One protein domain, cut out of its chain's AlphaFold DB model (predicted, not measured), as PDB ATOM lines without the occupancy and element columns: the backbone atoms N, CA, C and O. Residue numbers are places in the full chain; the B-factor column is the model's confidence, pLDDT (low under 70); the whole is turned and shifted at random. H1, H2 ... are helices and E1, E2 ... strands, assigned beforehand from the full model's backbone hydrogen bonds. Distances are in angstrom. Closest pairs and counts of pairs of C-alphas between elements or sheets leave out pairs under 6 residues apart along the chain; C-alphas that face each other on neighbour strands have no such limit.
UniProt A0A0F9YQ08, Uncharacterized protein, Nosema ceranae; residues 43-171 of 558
ATOM      1  N   LYS A  43     229.028 216.566 205.638       79.69
ATOM      2  CA  LYS A  43     230.328 216.406 204.981       79.69
ATOM      3  C   LYS A  43     231.506 216.517 205.950       79.69
ATOM      4  O   LYS A  43     231.489 217.168 206.998       79.69
ATOM      5  N   ARG A  44     232.592 215.865 205.535       78.44
ATOM      6  CA  ARG A  44     233.930 216.027 206.105       78.44
ATOM      7  C   ARG A  44     234.682 217.111 205.349       78.44
ATOM      8  O   ARG A  44     234.635 217.166 204.123       78.44
ATOM      9  N   TYR A  45     235.415 217.918 206.099       79.25
ATOM     10  CA  TYR A  45     236.204 219.037 205.610       79.25
ATOM     11  C   TYR A  45     237.670 218.816 205.946       79.25
ATOM     12  O   TYR A  45     237.996 218.387 207.056       79.25
ATOM     13  N   HIS A  46     238.555 219.134 205.007       80.06
ATOM     14  CA  HIS A  46     239.974 219.230 205.310       80.06
ATOM     15  C   HIS A  46     240.245 220.612 205.897       80.06
ATOM     16  O   HIS A  46     239.966 221.620 205.253       80.06
ATOM     17  N   VAL A  47     240.771 220.672 207.116       79.75
ATOM     18  CA  VAL A  47     241.070 221.922 207.808       79.75
ATOM     19  C   VAL A  47     242.579 222.109 207.863       79.75
ATOM     20  O   VAL A  47     243.283 221.342 208.517       79.75
ATOM     21  N   PHE A  48     243.057 223.159 207.201       82.81
ATOM     22  CA  PHE A  48     244.404 223.692 207.359       82.81
ATOM     23  C   PHE A  48     244.341 224.857 208.349       82.81
ATOM     24  O   PHE A  48     243.623 225.822 208.121       82.81
ATOM     25  N   GLU A  49     245.051 224.785 209.468       84.94
ATOM     26  CA  GLU A  49     245.018 225.793 210.525       84.94
ATOM     27  C   GLU A  49     246.429 226.292 210.856       84.94
ATOM     28  O   GLU A  49     247.302 225.531 211.274       84.94
ATOM     29  N   VAL A  50     246.635 227.601 210.712       87.81
ATOM     30  CA  VAL A  50     247.871 228.296 211.080       87.81
ATOM     31  C   VAL A  50     247.679 228.929 212.457       87.81
ATOM     32  O   VAL A  50     246.870 229.844 212.610       87.81
ATOM     33  N   ARG A  51     248.416 228.460 213.472       87.44
ATOM     34  CA  ARG A  51     248.443 229.056 214.820       87.44
ATOM     35  C   ARG A  51     249.742 229.801 215.061       87.44
ATOM     36  O   ARG A  51     250.819 229.214 214.953       87.44
ATOM     37  N   ILE A  52     249.637 231.066 215.441       85.44
ATOM     38  CA  ILE A  52     250.773 231.984 215.527       85.44
ATOM     39  C   ILE A  52     251.048 232.325 216.992       85.44
ATOM     40  O   ILE A  52     250.171 232.795 217.719       85.44
ATOM     41  N   TYR A  53     252.277 232.028 217.411       85.50
ATOM     42  CA  TYR A  53     252.851 232.290 218.729       85.50
ATOM     43  C   TYR A  53     254.096 233.170 218.550       85.50
ATOM     44  O   TYR A  53     254.767 233.035 217.534       85.50
ATOM     45  N   ASP A  54     254.478 233.972 219.545       79.88
ATOM     46  CA  ASP A  54     255.449 235.082 219.421       79.88
ATOM     47  C   ASP A  54     256.806 234.777 218.760       79.88
ATOM     48  O   ASP A  54     257.491 235.704 218.335       79.88
ATOM     49  N   ASN A  55     257.211 233.507 218.715       82.94
ATOM     50  CA  ASN A  55     258.456 233.023 218.115       82.94
ATOM     51  C   ASN A  55     258.293 231.759 217.244       82.94
ATOM     52  O   ASN A  55     259.290 231.121 216.891       82.94
ATOM     53  N   LYS A  56     257.055 231.327 216.962       90.62
ATOM     54  CA  LYS A  56     256.777 230.106 216.193       90.62
ATOM     55  C   LYS A  56     255.385 230.080 215.565       90.62
ATOM     56  O   LYS A  56     254.391 230.470 216.171       90.62
ATOM     57  N   ILE A  57     255.307 229.496 214.379       90.25
ATOM     58  CA  ILE A  57     254.061 229.082 213.744       90.25
ATOM     59  C   ILE A  57     253.889 227.582 213.978       90.25
ATOM     60  O   ILE A  57     254.815 226.802 213.740       90.25
ATOM     61  N   ASN A  58     252.706 227.173 214.429       89.75
ATOM     62  CA  ASN A  58     252.265 225.787 214.381       89.75
ATOM     63  C   ASN A  58     251.276 225.651 213.216       89.75
ATOM     64  O   ASN A  58     250.194 226.235 213.256       89.75
ATOM     65  N   PHE A  59     251.630 224.857 212.214       87.56
ATOM     66  CA  PHE A  59     250.718 224.393 211.175       87.56
ATOM     67  C   PHE A  59     250.011 223.135 211.673       87.56
ATOM     68  O   PHE A  59     250.669 222.251 212.230       87.56
ATOM     69  N   LEU A  60     248.694 223.062 211.493       84.06
ATOM     70  CA  LEU A  60     247.885 221.882 211.764       84.06
ATOM     71  C   LEU A  60     247.066 221.542 210.517       84.06
ATOM     72  O   LEU A  60     246.355 222.396 209.999       84.06
ATOM     73  N   GLU A  61     247.121 220.294 210.076       81.75
ATOM     74  CA  GLU A  61     246.239 219.749 209.038       81.75
ATOM     75  C   GLU A  61     245.454 218.583 209.626       81.75
ATOM     76  O   GLU A  61     246.050 217.702 210.247       81.75
ATOM     77  N   TYR A  62     244.128 218.603 209.489       78.69
ATOM     78  CA  TYR A  62     243.242 217.561 210.010       78.69
ATOM     79  C   TYR A  62     241.932 217.485 209.225       78.69
ATOM     80  O   TYR A  62     241.412 218.499 208.762       78.69
ATOM     81  N   ILE A  63     241.337 216.295 209.127       79.12
ATOM     82  CA  ILE A  63     239.971 216.153 208.605       79.12
ATOM     83  C   ILE A  63     238.986 216.226 209.778       79.12
ATOM     84  O   ILE A  63     239.097 215.448 210.734       79.12
ATOM     85  N   LYS A  64     238.017 217.150 209.691       75.56
ATOM     86  CA  LYS A  64     236.940 217.343 210.676       75.56
ATOM     87  C   LYS A  64     235.565 217.133 210.037       75.56
ATOM     88  O   LYS A  64     235.304 217.612 208.936       75.56
ATOM     89  N   GLU A  65     234.681 216.436 210.739       72.12
ATOM     90  CA  GLU A  65     233.243 216.427 210.442       72.12
ATOM     91  C   GLU A  65     232.653 217.805 210.768       72.12
ATOM     92  O   GLU A  65     233.034 218.411 211.774       72.12
ATOM     93  N   ALA A  66     231.755 218.321 209.925       67.06
ATOM     94  CA  ALA A  66     231.104 219.599 210.205       67.06
ATOM     95  C   ALA A  66     230.263 219.539 211.490       67.06
ATOM     96  O   ALA A  66     230.348 220.454 212.304       67.06
ATOM     97  N   TYR A  67     229.578 218.422 211.748       59.50
ATOM     98  CA  TYR A  67     228.928 218.147 213.027       59.50
ATOM     99  C   TYR A  67     229.620 216.999 213.783       59.50
ATOM    100  O   TYR A  67     229.401 215.826 213.489       59.50
ATOM    101  N   GLY A  68     230.465 217.320 214.772       54.62
ATOM    102  CA  GLY A  68     231.084 216.313 215.646       54.62
ATOM    103  C   GLY A  68     232.414 216.714 216.298       54.62
ATOM    104  O   GLY A  68     233.083 217.673 215.909       54.62
ATOM    105  N   SER A  69     232.823 215.938 217.307       53.88
ATOM    106  CA  SER A  69     234.116 216.068 218.002       53.88
ATOM    107  C   SER A  69     235.223 215.172 217.430       53.88
ATOM    108  O   SER A  69     236.356 215.220 217.909       53.88
ATOM    109  N   LYS A  70     234.924 214.352 216.413       51.34
ATOM    110  CA  LYS A  70     235.890 213.437 215.796       51.34
ATOM    111  C   LYS A  70     236.836 214.199 214.869       51.34
ATOM    112  O   LYS A  70     236.459 214.655 213.791       51.34
ATOM    113  N   PHE A  71     238.088 214.296 215.297       59.72
ATOM    114  CA  PHE A  71     239.210 214.692 214.456       59.72
ATOM    115  C   PHE A  71     239.877 213.429 213.918       59.72
ATOM    116  O   PHE A  71     240.129 212.494 214.678       59.72
ATOM    117  N   SER A  72     240.206 213.413 212.629       55.22
ATOM    118  CA  SER A  72     241.070 212.377 212.059       55.22
ATOM    119  C   SER A  72     242.407 212.986 211.644       55.22
ATOM    120  O   SER A  72     242.436 213.965 210.905       55.22
ATOM    121  N   TYR A  73     243.474 212.387 212.187       54.16
ATOM    122  CA  TYR A  73     244.898 212.610 211.908       54.16
ATOM    123  C   TYR A  73     245.351 214.083 211.859       54.16
ATOM    124  O   TYR A  73     245.240 214.744 210.833       54.16
ATOM    125  N   ALA A  74     245.916 214.586 212.962       59.81
ATOM    126  CA  ALA A  74     246.511 215.921 213.006       59.81
ATOM    127  C   ALA A  74     247.996 215.875 212.606       59.81
ATOM    128  O   ALA A  74     248.851 215.545 213.432       59.81
ATOM    129  N   ILE A  75     248.327 216.245 211.365       68.06
ATOM    130  CA  ILE A  75     249.719 216.546 211.005       68.06
ATOM    131  C   ILE A  75     250.054 217.895 211.638       68.06
ATOM    132  O   ILE A  75     249.369 218.884 211.385       68.06
ATOM    133  N   THR A  76     251.092 217.944 212.479       76.75
ATOM    134  CA  THR A  76     251.544 219.199 213.095       76.75
ATOM    135  C   THR A  76     252.997 219.490 212.747       76.75
ATOM    136  O   THR A  76     253.890 218.709 213.075       76.75
ATOM    137  N   ARG A  77     253.255 220.638 212.114       84.12
ATOM    138  CA  ARG A  77     254.615 221.146 211.873       84.12
ATOM    139  C   ARG A  77     254.808 222.442 212.641       84.12
ATOM    140  O   ARG A  77     253.904 223.266 212.722       84.12
ATOM    141  N   LYS A  78     255.996 222.628 213.211       88.50
ATOM    142  CA  LYS A  78     256.360 223.836 213.958       88.50
ATOM    143  C   LYS A  78     257.543 224.495 213.267       88.50
ATOM    144  O   LYS A  78     258.528 223.820 212.983       88.50
ATOM    145  N   VAL A  79     257.443 225.791 213.002       90.81
ATOM    146  CA  VAL A  79     258.497 226.593 212.367       90.81
ATOM    147  C   VAL A  79     258.767 227.802 213.251       90.81
ATOM    148  O   VAL A  79     257.826 228.456 213.692       90.81
ATOM    149  N   LYS A  80     260.039 228.078 213.555       91.69
ATOM    150  CA  LYS A  80     260.437 229.297 214.271       91.69
ATOM    151  C   LYS A  80     260.527 230.468 213.299       91.69
ATOM    152  O   LYS A  80     260.880 230.266 212.143       91.69
ATOM    153  N   TYR A  81     260.264 231.665 213.798       89.81
ATOM    154  CA  TYR A  81     260.466 232.917 213.075       89.81
ATOM    155  C   TYR A  81     260.817 234.027 214.079       89.81
ATOM    156  O   TYR A  81     260.492 233.921 215.265       89.81
ATOM    157  N   ASN A  82     261.468 235.082 213.599       83.56
ATOM    158  CA  ASN A  82     261.878 236.256 214.368       83.56
ATOM    159  C   ASN A  82     261.265 237.549 213.809       83.56
ATOM    160  O   ASN A  82     260.998 238.471 214.580       83.56
ATOM    161  N   THR A  83     261.024 237.613 212.493       84.75
ATOM    162  CA  THR A  83     260.459 238.787 211.799       84.75
ATOM    163  C   THR A  83     259.086 238.490 211.173       84.75
ATOM    164  O   THR A  83     258.743 237.321 210.962       84.75
ATOM    165  N   PRO A  84     258.275 239.519 210.850       84.00
ATOM    166  CA  PRO A  84     257.019 239.323 210.125       84.00
ATOM    167  C   PRO A  84     257.217 238.706 208.732       84.00
ATOM    168  O   PRO A  84     256.452 237.824 208.349       84.00
ATOM    169  N   ASP A  85     258.270 239.097 208.010       88.06
ATOM    170  CA  ASP A  85     258.592 238.560 206.681       88.06
ATOM    171  C   ASP A  85     258.961 237.073 206.733       88.06
ATOM    172  O   ASP A  85     258.491 236.289 205.907       88.06
ATOM    173  N   GLU A  86     259.740 236.655 207.739       90.62
ATOM    174  CA  GLU A  86     260.018 235.238 207.999       90.62
ATOM    175  C   GLU A  86     258.729 234.458 208.291       90.62
ATOM    176  O   GLU A  86     258.582 233.330 207.822       90.62
ATOM    177  N   ALA A  87     257.780 235.053 209.023       89.62
ATOM    178  CA  ALA A  87     256.492 234.430 209.312       89.62
ATOM    179  C   ALA A  87     255.626 234.276 208.049       89.62
ATOM    180  O   ALA A  87     255.135 233.179 207.780       89.62
ATOM    181  N   ILE A  88     255.477 235.343 207.250       90.69
ATOM    182  CA  ILE A  88     254.749 235.314 205.969       90.69
ATOM    183  C   ILE A  88     255.374 234.261 205.051       90.69
ATOM    184  O   ILE A  88     254.675 233.372 204.562       90.69
ATOM    185  N   LYS A  89     256.701 234.313 204.865       91.94
ATOM    186  CA  LYS A  89     257.435 233.356 204.036       91.94
ATOM    187  C   LYS A  89     257.235 231.920 204.520       91.94
ATOM    188  O   LYS A  89     256.904 231.069 203.705       91.94
ATOM    189  N   ALA A  90     257.359 231.652 205.820       91.56
ATOM    190  CA  ALA A  90     257.163 230.312 206.371       91.56
ATOM    191  C   ALA A  90     255.759 229.747 206.092       91.56
ATOM    192  O   ALA A  90     255.629 228.548 205.861       91.56
ATOM    193  N   ILE A  91     254.717 230.586 206.100       90.50
ATOM    194  CA  ILE A  91     253.338 230.172 205.795       90.50
ATOM    195  C   ILE A  91     253.168 229.887 204.298       90.50
ATOM    196  O   ILE A  91     252.592 228.861 203.934       90.50
ATOM    197  N   CYS A  92     253.717 230.744 203.436       90.25
ATOM    198  CA  CYS A  92     253.708 230.560 201.984       90.25
ATOM    199  C   CYS A  92     254.496 229.313 201.551       90.25
ATOM    200  O   CYS A  92     253.950 228.455 200.860       90.25
ATOM    201  N   ASP A  93     255.742 229.166 202.009       90.00
ATOM    202  CA  ASP A  93     256.591 227.999 201.744       90.00
ATOM    203  C   ASP A  93     255.950 226.711 202.282       90.00
ATOM    204  O   ASP A  93     256.025 225.663 201.637       90.00
ATOM    205  N   TYR A  94     255.278 226.765 203.439       88.81
ATOM    206  CA  TYR A  94     254.517 225.624 203.944       88.81
ATOM    207  C   TYR A  94     253.358 225.262 203.010       88.81
ATOM    208  O   TYR A  94     253.244 224.102 202.622       88.81
ATOM    209  N   HIS A  95     252.525 226.225 202.613       85.19
ATOM    210  CA  HIS A  95     251.386 225.976 201.725       85.19
ATOM    211  C   HIS A  95     251.807 225.444 200.345       85.19
ATOM    212  O   HIS A  95     251.151 224.559 199.811       85.19
ATOM    213  N   LEU A  96     252.924 225.934 199.795       85.75
ATOM    214  CA  LEU A  96     253.463 225.478 198.509       85.75
ATOM    215  C   LEU A  96     254.170 224.111 198.576       85.75
ATOM    216  O   LEU A  96     254.306 223.452 197.548       85.75
ATOM    217  N   SER A  97     254.672 223.702 199.749       81.25
ATOM    218  CA  SER A  97     255.380 222.419 199.934       81.25
ATOM    219  C   SER A  97     254.511 221.306 200.521       81.25
ATOM    220  O   SER A  97     254.799 220.126 200.316       81.25
ATOM    221  N   SER A  98     253.442 221.653 201.237       70.38
ATOM    222  CA  SER A  98     252.408 220.702 201.630       70.38
ATOM    223  C   SER A  98     251.587 220.327 200.398       70.38
ATOM    224  O   SER A  98     251.052 221.178 199.692       70.38
ATOM    225  N   ASN A  99     251.457 219.024 200.135       60.56
ATOM    226  CA  ASN A  99     250.559 218.503 199.104       60.56
ATOM    227  C   ASN A  99     249.096 218.590 199.592       60.56
ATOM    228  O   ASN A  99     248.386 217.591 199.673       60.56
ATOM    229  N   LEU A 100     248.628 219.816 199.865       59.34
ATOM    230  CA  LEU A 100     247.233 220.158 200.175       59.34
ATOM    231  C   LEU A 100     246.272 219.831 199.014       59.34
ATOM    232  O   LEU A 100     245.057 219.877 199.192       59.34
ATOM    233  N   ASN A 101     246.815 219.366 197.881       48.28
ATOM    234  CA  ASN A 101     246.196 218.478 196.888       48.28
ATOM    235  C   ASN A 101     245.690 217.125 197.460       48.28
ATOM    236  O   ASN A 101     245.630 216.120 196.744       48.28
ATOM    237  N   ILE A 102     245.247 217.088 198.721       48.75
ATOM    238  CA  ILE A 102     244.265 216.101 199.169       48.75
ATOM    239  C   ILE A 102     243.107 216.186 198.177       48.75
ATOM    240  O   ILE A 102     242.636 217.275 197.855       48.75
ATOM    241  N   SER A 103     242.735 215.033 197.615       43.78
ATOM    242  CA  SER A 103     241.963 214.954 196.370       43.78
ATOM    243  C   SER A 103     240.784 215.934 196.322       43.78
ATOM    244  O   SER A 103     240.089 216.093 197.326       43.78
ATOM    245  N   LYS A 104     240.488 216.476 195.128       50.41
ATOM    246  CA  LYS A 104     239.391 217.427 194.811       50.41
ATOM    247  C   LYS A 104     237.970 217.021 195.284       50.41
ATOM    248  O   LYS A 104     237.006 217.716 194.989       50.41
ATOM    249  N   LYS A 105     237.831 215.886 195.974       56.50
ATOM    250  CA  LYS A 105     236.621 215.342 196.600       56.50
ATOM    251  C   LYS A 105     236.320 215.908 198.000       56.50
ATOM    252  O   LYS A 105     235.188 215.754 198.445       56.50
ATOM    253  N   ILE A 106     237.288 216.507 198.706       64.38
ATOM    254  CA  ILE A 106     237.097 217.040 200.072       64.38
ATOM    255  C   ILE A 106     237.308 218.558 200.072       64.38
ATOM    256  O   ILE A 106     238.318 219.049 199.577       64.38
ATOM    257  N   THR A 107     236.362 219.309 200.641       72.50
ATOM    258  CA  THR A 107     236.434 220.775 200.710       72.50
ATOM    259  C   THR A 107     237.501 221.231 201.710       72.50
ATOM    260  O   THR A 107     237.478 220.827 202.875       72.50
ATOM    261  N   LEU A 108     238.417 222.094 201.256       74.06
ATOM    262  CA  LEU A 108     239.448 222.727 202.079       74.06
ATOM    263  C   LEU A 108     238.889 223.941 202.840       74.06
ATOM    264  O   LEU A 108     238.178 224.771 202.274       74.06
ATOM    265  N   ILE A 109     239.267 224.062 204.111       76.38
ATOM    266  CA  ILE A 109     238.990 225.189 205.001       76.38
ATOM    267  C   ILE A 109     240.315 225.663 205.611       76.38
ATOM    268  O   ILE A 109     240.972 224.907 206.323       76.38
ATOM    269  N   SER A 110     240.689 226.923 205.373       78.62
ATOM    270  CA  SER A 110     241.953 227.505 205.854       78.62
ATOM    271  C   SER A 110     241.707 228.464 207.020       78.62
ATOM    272  O   SER A 110     241.127 229.523 206.810       78.62
ATOM    273  N   LYS A 111     242.109 228.106 208.246       78.75
ATOM    274  CA  LYS A 111     241.969 228.885 209.496       78.75
ATOM    275  C   LYS A 111     243.260 229.612 209.863       78.75
ATOM    276  O   LYS A 111     244.347 229.057 209.709       78.75
ATOM    277  N   PHE A 112     243.137 230.807 210.435       80.19
ATOM    278  CA  PHE A 112     244.276 231.650 210.801       80.19
ATOM    279  C   PHE A 112     244.077 232.248 212.199       80.19
ATOM    280  O   PHE A 112     243.203 233.084 212.409       80.19
ATOM    281  N   ASN A 113     244.865 231.781 213.167       78.69
ATOM    282  CA  ASN A 113     244.634 231.998 214.594       78.69
ATOM    283  C   ASN A 113     245.865 232.617 215.274       78.69
ATOM    284  O   ASN A 113     246.921 231.991 215.379       78.69
ATOM    285  N   PHE A 114     245.715 233.828 215.811       76.81
ATOM    286  CA  PHE A 114     246.722 234.467 216.661       76.81
ATOM    287  C   PHE A 114     246.542 234.010 218.112       76.81
ATOM    288  O   PHE A 114     245.545 234.348 218.746       76.81
ATOM    289  N   CYS A 115     247.485 233.226 218.639       74.50
ATOM    290  CA  CYS A 115     247.422 232.707 220.007       74.50
ATOM    291  C   CYS A 115     248.141 233.633 220.994       74.50
ATOM    292  O   CYS A 115     247.542 234.082 221.966       74.50
ATOM    293  N   THR A 116     249.413 233.937 220.732       65.88
ATOM    294  CA  THR A 116     250.171 235.002 221.410       65.88
ATOM    295  C   THR A 116     251.068 235.643 220.357       65.88
ATOM    296  O   THR A 116     251.845 234.953 219.712       65.88
ATOM    297  N   SER A 117     250.923 236.930 220.060       62.53
ATOM    298  CA  SER A 117     251.701 237.531 218.971       62.53
ATOM    299  C   SER A 117     251.913 239.015 219.195       62.53
ATOM    300  O   SER A 117     250.939 239.751 219.371       62.53
ATOM    301  N   ARG A 118     253.167 239.471 219.090       70.50
ATOM    302  CA  ARG A 118     253.497 240.903 219.043       70.50
ATOM    303  C   ARG A 118     252.657 241.611 217.977       70.50
ATOM    304  O   ARG A 118     252.461 241.087 216.880       70.50
ATOM    305  N   HIS A 119     252.221 242.829 218.293       67.88
ATOM    306  CA  HIS A 119     251.323 243.622 217.449       67.88
ATOM    307  C   HIS A 119     251.845 243.802 216.015       67.88
ATOM    308  O   HIS A 119     251.081 243.677 215.066       67.88
ATOM    309  N   GLU A 120     253.142 244.059 215.850       68.25
ATOM    310  CA  GLU A 120     253.805 244.204 214.546       68.25
ATOM    311  C   GLU A 120     253.670 242.949 213.670       68.25
ATOM    312  O   GLU A 120     253.334 243.040 212.490       68.25
ATOM    313  N   ILE A 121     253.888 241.767 214.253       74.81
ATOM    314  CA  ILE A 121     253.768 240.489 213.546       74.81
ATOM    315  C   ILE A 121     252.312 240.269 213.136       74.81
ATOM    316  O   ILE A 121     252.042 240.007 211.966       74.81
ATOM    317  N   LYS A 122     251.377 240.432 214.083       77.38
ATOM    318  CA  LYS A 122     249.939 240.301 213.825       77.38
ATOM    319  C   LYS A 122     249.501 241.198 212.669       77.38
ATOM    320  O   LYS A 122     248.938 240.710 211.697       77.38
ATOM    321  N   PHE A 123     249.809 242.485 212.763       70.12
ATOM    322  CA  PHE A 123     249.389 243.501 211.809       70.12
ATOM    323  C   PHE A 123     249.925 243.245 210.388       70.12
ATOM    324  O   PHE A 123     249.163 243.314 209.427       70.12
ATOM    325  N   ASN A 124     251.206 242.892 210.237       77.38
ATOM    326  CA  ASN A 124     251.783 242.593 208.920       77.38
ATOM    327  C   ASN A 124     251.186 241.320 208.294       77.38
ATOM    328  O   ASN A 124     250.901 241.290 207.098       77.38
ATOM    329  N   LEU A 125     250.930 240.289 209.105       82.81
ATOM    330  CA  LEU A 125     250.263 239.067 208.654       82.81
ATOM    331  C   LEU A 125     248.801 239.318 208.261       82.81
ATOM    332  O   LEU A 125     248.353 238.793 207.247       82.81
ATOM    333  N   GLU A 126     248.065 240.138 209.020       79.44
ATOM    334  CA  GLU A 126     246.708 240.564 208.656       79.44
ATOM    335  C   GLU A 126     246.710 241.378 207.353       79.44
ATOM    336  O   GLU A 126     245.859 241.158 206.491       79.44
ATOM    337  N   ASN A 127     247.693 242.258 207.157       73.62
ATOM    338  CA  ASN A 127     247.833 243.022 205.919       73.62
ATOM    339  C   ASN A 127     248.063 242.138 204.691       73.62
ATOM    340  O   ASN A 127     247.395 242.338 203.677       73.62
ATOM    341  N   PHE A 128     248.948 241.143 204.781       82.88
ATOM    342  CA  PHE A 128     249.211 240.240 203.664       82.88
ATOM    343  C   PHE A 128     248.059 239.252 203.419       82.88
ATOM    344  O   PHE A 128     247.522 239.183 202.314       82.88
ATOM    345  N   PHE A 129     247.641 238.504 204.448       84.06
ATOM    346  CA  PHE A 129     246.681 237.405 204.289       84.06
ATOM    347  C   PHE A 129     245.212 237.843 204.240       84.06
ATOM    348  O   PHE A 129     244.396 237.085 203.715       84.06
ATOM    349  N   TYR A 130     244.859 239.031 204.752       73.56
ATOM    350  CA  TYR A 130     243.482 239.541 204.706       73.56
ATOM    351  C   TYR A 130     243.291 240.802 203.864       73.56
ATOM    352  O   TYR A 130     242.239 240.939 203.250       73.56
ATOM    353  N   ASN A 131     244.259 241.724 203.848       68.50
ATOM    354  CA  ASN A 131     244.092 243.022 203.180       68.50
ATOM    355  C   ASN A 131     244.783 243.086 201.800       68.50
ATOM    356  O   ASN A 131     244.734 244.125 201.149       68.50
ATOM    357  N   GLY A 132     245.428 241.999 201.352       70.25
ATOM    358  CA  GLY A 132     246.056 241.899 200.028       70.25
ATOM    359  C   GLY A 132     247.301 242.771 199.828       70.25
ATOM    360  O   GLY A 132     247.687 243.024 198.690       70.25
ATOM    361  N   VAL A 133     247.929 243.251 200.905       73.25
ATOM    362  CA  VAL A 133     249.132 244.094 200.833       73.25
ATOM    363  C   VAL A 133     250.360 243.203 200.646       73.25
ATOM    364  O   VAL A 133     250.867 242.620 201.604       73.25
ATOM    365  N   GLU A 134     250.823 243.071 199.405       81.81
ATOM    366  CA  GLU A 134     251.967 242.223 199.049       81.81
ATOM    367  C   GLU A 134     253.310 242.882 199.436       81.81
ATOM    368  O   GLU A 134     253.556 244.020 199.036       81.81
ATOM    369  N   PRO A 135     254.197 242.204 200.195       75.38
ATOM    370  CA  PRO A 135     255.511 242.738 200.551       75.38
ATOM    371  C   PRO A 135     256.504 242.626 199.385       75.38
ATOM    372  O   PRO A 135     256.435 241.694 198.584       75.38
ATOM    373  N   ASP A 136     257.517 243.497 199.352       78.81
ATOM    374  CA  ASP A 136     258.507 243.598 198.263       78.81
ATOM    375  C   ASP A 136     259.241 242.288 197.927       78.81
ATOM    376  O   ASP A 136     259.817 242.142 196.848       78.81
ATOM    377  N   PHE A 137     259.327 241.335 198.858       81.75
ATOM    378  CA  PHE A 137     259.948 240.035 198.590       81.75
ATOM    379  C   PHE A 137     259.036 239.084 197.800       81.75
ATOM    380  O   PHE A 137     259.540 238.144 197.189       81.75
ATOM    381  N   PHE A 138     257.717 239.301 197.787       83.44
ATOM    382  CA  PHE A 138     256.734 238.364 197.242       83.44
ATOM    383  C   PHE A 138     256.957 238.103 195.747       83.44
ATOM    384  O   PHE A 138     257.181 236.961 195.344       83.44
ATOM    385  N   ALA A 139     257.027 239.169 194.945       85.38
ATOM    386  CA  ALA A 139     257.314 239.076 193.514       85.38
ATOM    387  C   ALA A 139     258.751 238.610 193.197       85.38
ATOM    388  O   ALA A 139     259.016 238.150 192.091       85.38
ATOM    389  N   ARG A 140     259.683 238.718 194.158       88.00
ATOM    390  CA  ARG A 140     261.091 238.304 194.004       88.00
ATOM    391  C   ARG A 140     261.334 236.828 194.334       88.00
ATOM    392  O   ARG A 140     262.247 236.238 193.768       88.00
ATOM    393  N   LEU A 141     260.566 236.242 195.258       87.31
ATOM    394  CA  LEU A 141     260.758 234.857 195.718       87.31
ATOM    395  C   LEU A 141     259.844 233.835 195.031       87.31
ATOM    396  O   LEU A 141     260.184 232.651 194.997       87.31
ATOM    397  N   TYR A 142     258.701 234.261 194.488       90.38
ATOM    398  CA  TYR A 142     257.703 233.362 193.913       90.38
ATOM    399  C   TYR A 142     257.441 233.689 192.441       90.38
ATOM    400  O   TYR A 142     257.151 234.830 192.088       90.38
ATOM    401  N   ASP A 143     257.484 232.668 191.584       90.75
ATOM    402  CA  ASP A 143     257.015 232.767 190.199       90.75
ATOM    403  C   ASP A 143     255.491 232.992 190.123       90.75
ATOM    404  O   ASP A 143     254.760 232.770 191.093       90.75
ATOM    405  N   ASN A 144     254.990 233.402 188.954       88.88
ATOM    406  CA  ASN A 144     253.575 233.736 188.752       88.88
ATOM    407  C   ASN A 144     252.604 232.598 189.140       88.88
ATOM    408  O   ASN A 144     251.497 232.875 189.608       88.88
ATOM    409  N   ASN A 145     253.000 231.327 188.990       88.94
ATOM    410  CA  ASN A 145     252.155 230.186 189.354       88.94
ATOM    411  C   ASN A 145     252.085 229.999 190.875       88.94
ATOM    412  O   ASN A 145     251.008 229.725 191.412       88.94
ATOM    413  N   LYS A 146     253.208 230.180 191.579       89.94
ATOM    414  CA  LYS A 146     253.262 230.177 193.048       89.94
ATOM    415  C   LYS A 146     252.538 231.380 193.650       89.94
ATOM    416  O   LYS A 146     251.762 231.206 194.586       89.94
ATOM    417  N   GLN A 147     252.714 232.578 193.084       88.69
ATOM    418  CA  GLN A 147     251.979 233.776 193.510       88.69
ATOM    419  C   GLN A 147     250.463 233.567 193.412       88.69
ATOM    420  O   GLN A 147     249.737 233.912 194.340       88.69
ATOM    421  N   LYS A 148     249.978 232.960 192.318       87.12
ATOM    422  CA  LYS A 148     248.553 232.644 192.150       87.12
ATOM    423  C   LYS A 148     248.033 231.707 193.248       87.12
ATOM    424  O   LYS A 148     247.009 232.013 193.850       87.12
ATOM    425  N   GLN A 149     248.756 230.627 193.555       85.81
ATOM    426  CA  GLN A 149     248.390 229.698 194.636       85.81
ATOM    427  C   GLN A 149     248.361 230.394 196.008       85.81
ATOM    428  O   GLN A 149     247.420 230.216 196.776       85.81
ATOM    429  N   ILE A 150     249.332 231.267 196.300       87.69
ATOM    430  CA  ILE A 150     249.338 232.035 197.554       87.69
ATOM    431  C   ILE A 150     248.160 233.026 197.611       87.69
ATOM    432  O   ILE A 150     247.532 233.160 198.657       87.69
ATOM    433  N   ARG A 151     247.781 233.669 196.498       85.69
ATOM    434  CA  ARG A 151     246.574 234.517 196.444       85.69
ATOM    435  C   ARG A 151     245.292 233.705 196.687       85.69
ATOM    436  O   ARG A 151     244.404 234.174 197.398       85.69
ATOM    437  N   GLU A 152     245.206 232.474 196.181       83.50
ATOM    438  CA  GLU A 152     244.105 231.540 196.480       83.50
ATOM    439  C   GLU A 152     244.069 231.142 197.975       83.50
ATOM    440  O   GLU A 152     242.987 231.052 198.571       83.50
ATOM    441  N   LEU A 153     245.231 231.003 198.629       84.50
ATOM    442  CA  LEU A 153     245.323 230.838 200.085       84.50
ATOM    443  C   LEU A 153     244.817 232.075 200.845       84.50
ATOM    444  O   LEU A 153     244.013 231.920 201.766       84.50
ATOM    445  N   CYS A 154     245.231 233.288 200.463       83.19
ATOM    446  CA  CYS A 154     244.749 234.528 201.084       83.19
ATOM    447  C   CYS A 154     243.221 234.649 200.972       83.19
ATOM    448  O   CYS A 154     242.546 234.865 201.976       83.19
ATOM    449  N   LEU A 155     242.644 234.384 199.793       77.75
ATOM    450  CA  LEU A 155     241.186 234.326 199.603       77.75
ATOM    451  C   LEU A 155     240.510 233.294 200.522       77.75
ATOM    452  O   LEU A 155     239.401 233.523 201.009       77.75
ATOM    453  N   SER A 156     241.177 232.171 200.793       77.25
ATOM    454  CA  SER A 156     240.679 231.131 201.698       77.25
ATOM    455  C   SER A 156     240.714 231.570 203.170       77.25
ATOM    456  O   SER A 156     239.786 231.255 203.913       77.25
ATOM    457  N   PHE A 157     241.728 232.337 203.588       78.38
ATOM    458  CA  PHE A 157     241.775 232.952 204.920       78.38
ATOM    459  C   PHE A 157     240.759 234.093 205.076       78.38
ATOM    460  O   PHE A 157     240.068 234.142 206.093       78.38
ATOM    461  N   ILE A 158     240.594 234.959 204.069       71.75
ATOM    462  CA  ILE A 158     239.565 236.017 204.055       71.75
ATOM    463  C   ILE A 158     238.174 235.409 204.282       71.75
ATOM    464  O   ILE A 158     237.446 235.859 205.161       71.75
ATOM    465  N   ARG A 159     237.840 234.317 203.582       68.62
ATOM    466  CA  ARG A 159     236.570 233.583 203.770       68.62
ATOM    467  C   ARG A 159     236.375 233.011 205.182       68.62
ATOM    468  O   ARG A 159     235.241 232.823 205.598       68.62
ATOM    469  N   ASN A 160     237.449 232.734 205.919       67.25
ATOM    470  CA  ASN A 160     237.382 232.269 207.311       67.25
ATOM    471  C   ASN A 160     237.219 233.429 208.303       67.25
ATOM    472  O   ASN A 160     236.599 233.286 209.347       67.25
ATOM    473  N   LYS A 161     237.753 234.606 207.965       62.66
ATOM    474  CA  LYS A 161     237.547 235.836 208.737       62.66
ATOM    475  C   LYS A 161     236.093 236.321 208.664       62.66
ATOM    476  O   LYS A 161     235.622 236.939 209.612       62.66
ATOM    477  N   THR A 162     235.395 236.051 207.557       56.78
ATOM    478  CA  THR A 162     233.989 236.446 207.349       56.78
ATOM    479  C   THR A 162     232.967 235.416 207.837       56.78
ATOM    480  O   THR A 162     231.801 235.758 208.046       56.78
ATOM    481  N   VAL A 163     233.384 234.162 208.019       59.44
ATOM    482  CA  VAL A 163     232.555 233.037 208.462       59.44
ATOM    483  C   VAL A 163     233.271 232.357 209.620       59.44
ATOM    484  O   VAL A 163     234.253 231.654 209.388       59.44
ATOM    485  N   ASP A 164     232.785 232.494 210.859       59.41
ATOM    486  CA  ASP A 164     233.361 231.730 211.970       59.41
ATOM    487  C   ASP A 164     232.989 230.251 211.852       59.41
ATOM    488  O   ASP A 164     231.994 229.749 212.379       59.41
ATOM    489  N   LEU A 165     233.858 229.525 211.159       60.78
ATOM    490  CA  LEU A 165     233.725 228.097 210.941       60.78
ATOM    491  C   LEU A 165     233.765 227.315 212.260       60.78
ATOM    492  O   LEU A 165     233.286 226.186 212.305       60.78
ATOM    493  N   ASN A 166     234.270 227.886 213.360       58.66
ATOM    494  CA  ASN A 166     234.177 227.238 214.665       58.66
ATOM    495  C   ASN A 166     232.728 227.164 215.160       58.66
ATOM    496  O   ASN A 166     232.390 226.146 215.755       58.66
ATOM    497  N   LEU A 167     231.855 228.130 214.842       58.97
ATOM    498  CA  LEU A 167     230.414 228.010 215.118       58.97
ATOM    499  C   LEU A 167     229.850 226.735 214.483       58.97
ATOM    500  O   LEU A 167     229.205 225.942 215.159       58.97
ATOM    501  N   CYS A 168     230.191 226.491 213.215       57.84
ATOM    502  CA  CYS A 168     229.788 225.301 212.458       57.84
ATOM    503  C   CYS A 168     230.261 224.015 213.131       57.84
ATOM    504  O   CYS A 168     229.493 223.086 213.342       57.84
ATOM    505  N   PHE A 169     231.538 223.997 213.505       53.78
ATOM    506  CA  PHE A 169     232.224 222.832 214.044       53.78
ATOM    507  C   PHE A 169     232.016 222.594 215.550       53.78
ATOM    508  O   PHE A 169     232.608 221.650 216.088       53.78
ATOM    509  N   PHE A 170     231.263 223.458 216.236       54.12
ATOM    510  CA  PHE A 170     230.994 223.404 217.676       54.12
ATOM    511  C   PHE A 170     229.533 223.772 218.010       54.12
ATOM    512  O   PHE A 170     229.277 224.324 219.082       54.12
ATOM    513  N   VAL A 171     228.570 223.443 217.131       48.81
ATOM    514  CA  VAL A 171     227.122 223.602 217.393       48.81
ATOM    515  C   VAL A 171     226.679 222.705 218.559       48.81
ATOM    516  O   VAL A 171     226.213 221.578 218.395       48.81
TER     517      VAL A 171
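Overview. This is residues 43 to 171 of the 558 residues of an uncharacterized protein of Nosema ceranae (UniProt A0A0F9YQ08). A twisted sheet of four long strands has three helices, H1, H2 and H4, packed over one and the same face and crossing one another. H1 covers the E2 part of the sheet and H2 the E4 part; H4 stands up over E4, H3 lies beyond the sheet, and little H5 grazes the sheet. The printed part has 129 residues, with five named helices and four named strands in the order E1 E2 E3 H1 E4 H2 H3 H4 H5; the mixed sheet has the order E3 E2 E1 E4, and the class is mixed, helices and strands. The whole is compact, with a radius of gyration of the C-alphas of 14.5 A and spans of 41 by 32 by 26 A.

Along the chain. E1, residues 44 to 53, begins at C-alpha 44 (233.930, 216.027, 206.105) and is 28.0 A long. E2, residues 56 to 65, is 27.8 A, and E3, residues 71 to 80, is 25.8 A. H1, residues 84 to 97, is 19.8 A. E4, residues 107 to 116, is 28.6 A. H2 is residues 119 to 129, 15.3 A, and H3 is residues 138 to 141. H4, residues 144 to 162, is 27.1 A from C-alpha 144 (253.575, 233.736, 188.752). H5, residues 165 to 169, ends at C-alpha 169 (232.224, 222.832, 214.044).

Arrangement. E1, E2 and E3 form a meander, each strand the antiparallel neighbour of the one before; N 49 and O 60 are 2.8 A apart, N 59 and O 77 2.8 A. E4 is parallel to E1, with N 48 and O 109 2.9 A apart. E3, H1 and E4 are a split strand-helix-strand unit, E2 and E1 lying between its strands, with a right-handed crossover. H1 and H2 on one face make two layers, helices on a sheet; H4 is on the same face, at a height over the sheet of 10.1 A. H1 touches H2 at a steep tilt of 39 degrees, the same way, closest at the C-alphas of Pro 84 and Ile 121, 4.9 A. H1 touches H4 about perpendicular, at 73 degrees, closest at the C-alphas of Cys 92 and Ile 150, 6.4 A. In H1, H2, H4 and H5 every O i to N i+4 pair is within hydrogen-bond range; H3 is too short for one.

Size, cuts and confidence. The C-alphas farthest apart, of Arg 140 and Val 171, are 43.8 A apart. The printed part has no cut, and no link is long. Mean pLDDT of the printed part is 76.0; 36 residues are under 70, among them 66 to 75, 99 to 106 and 159 to 171.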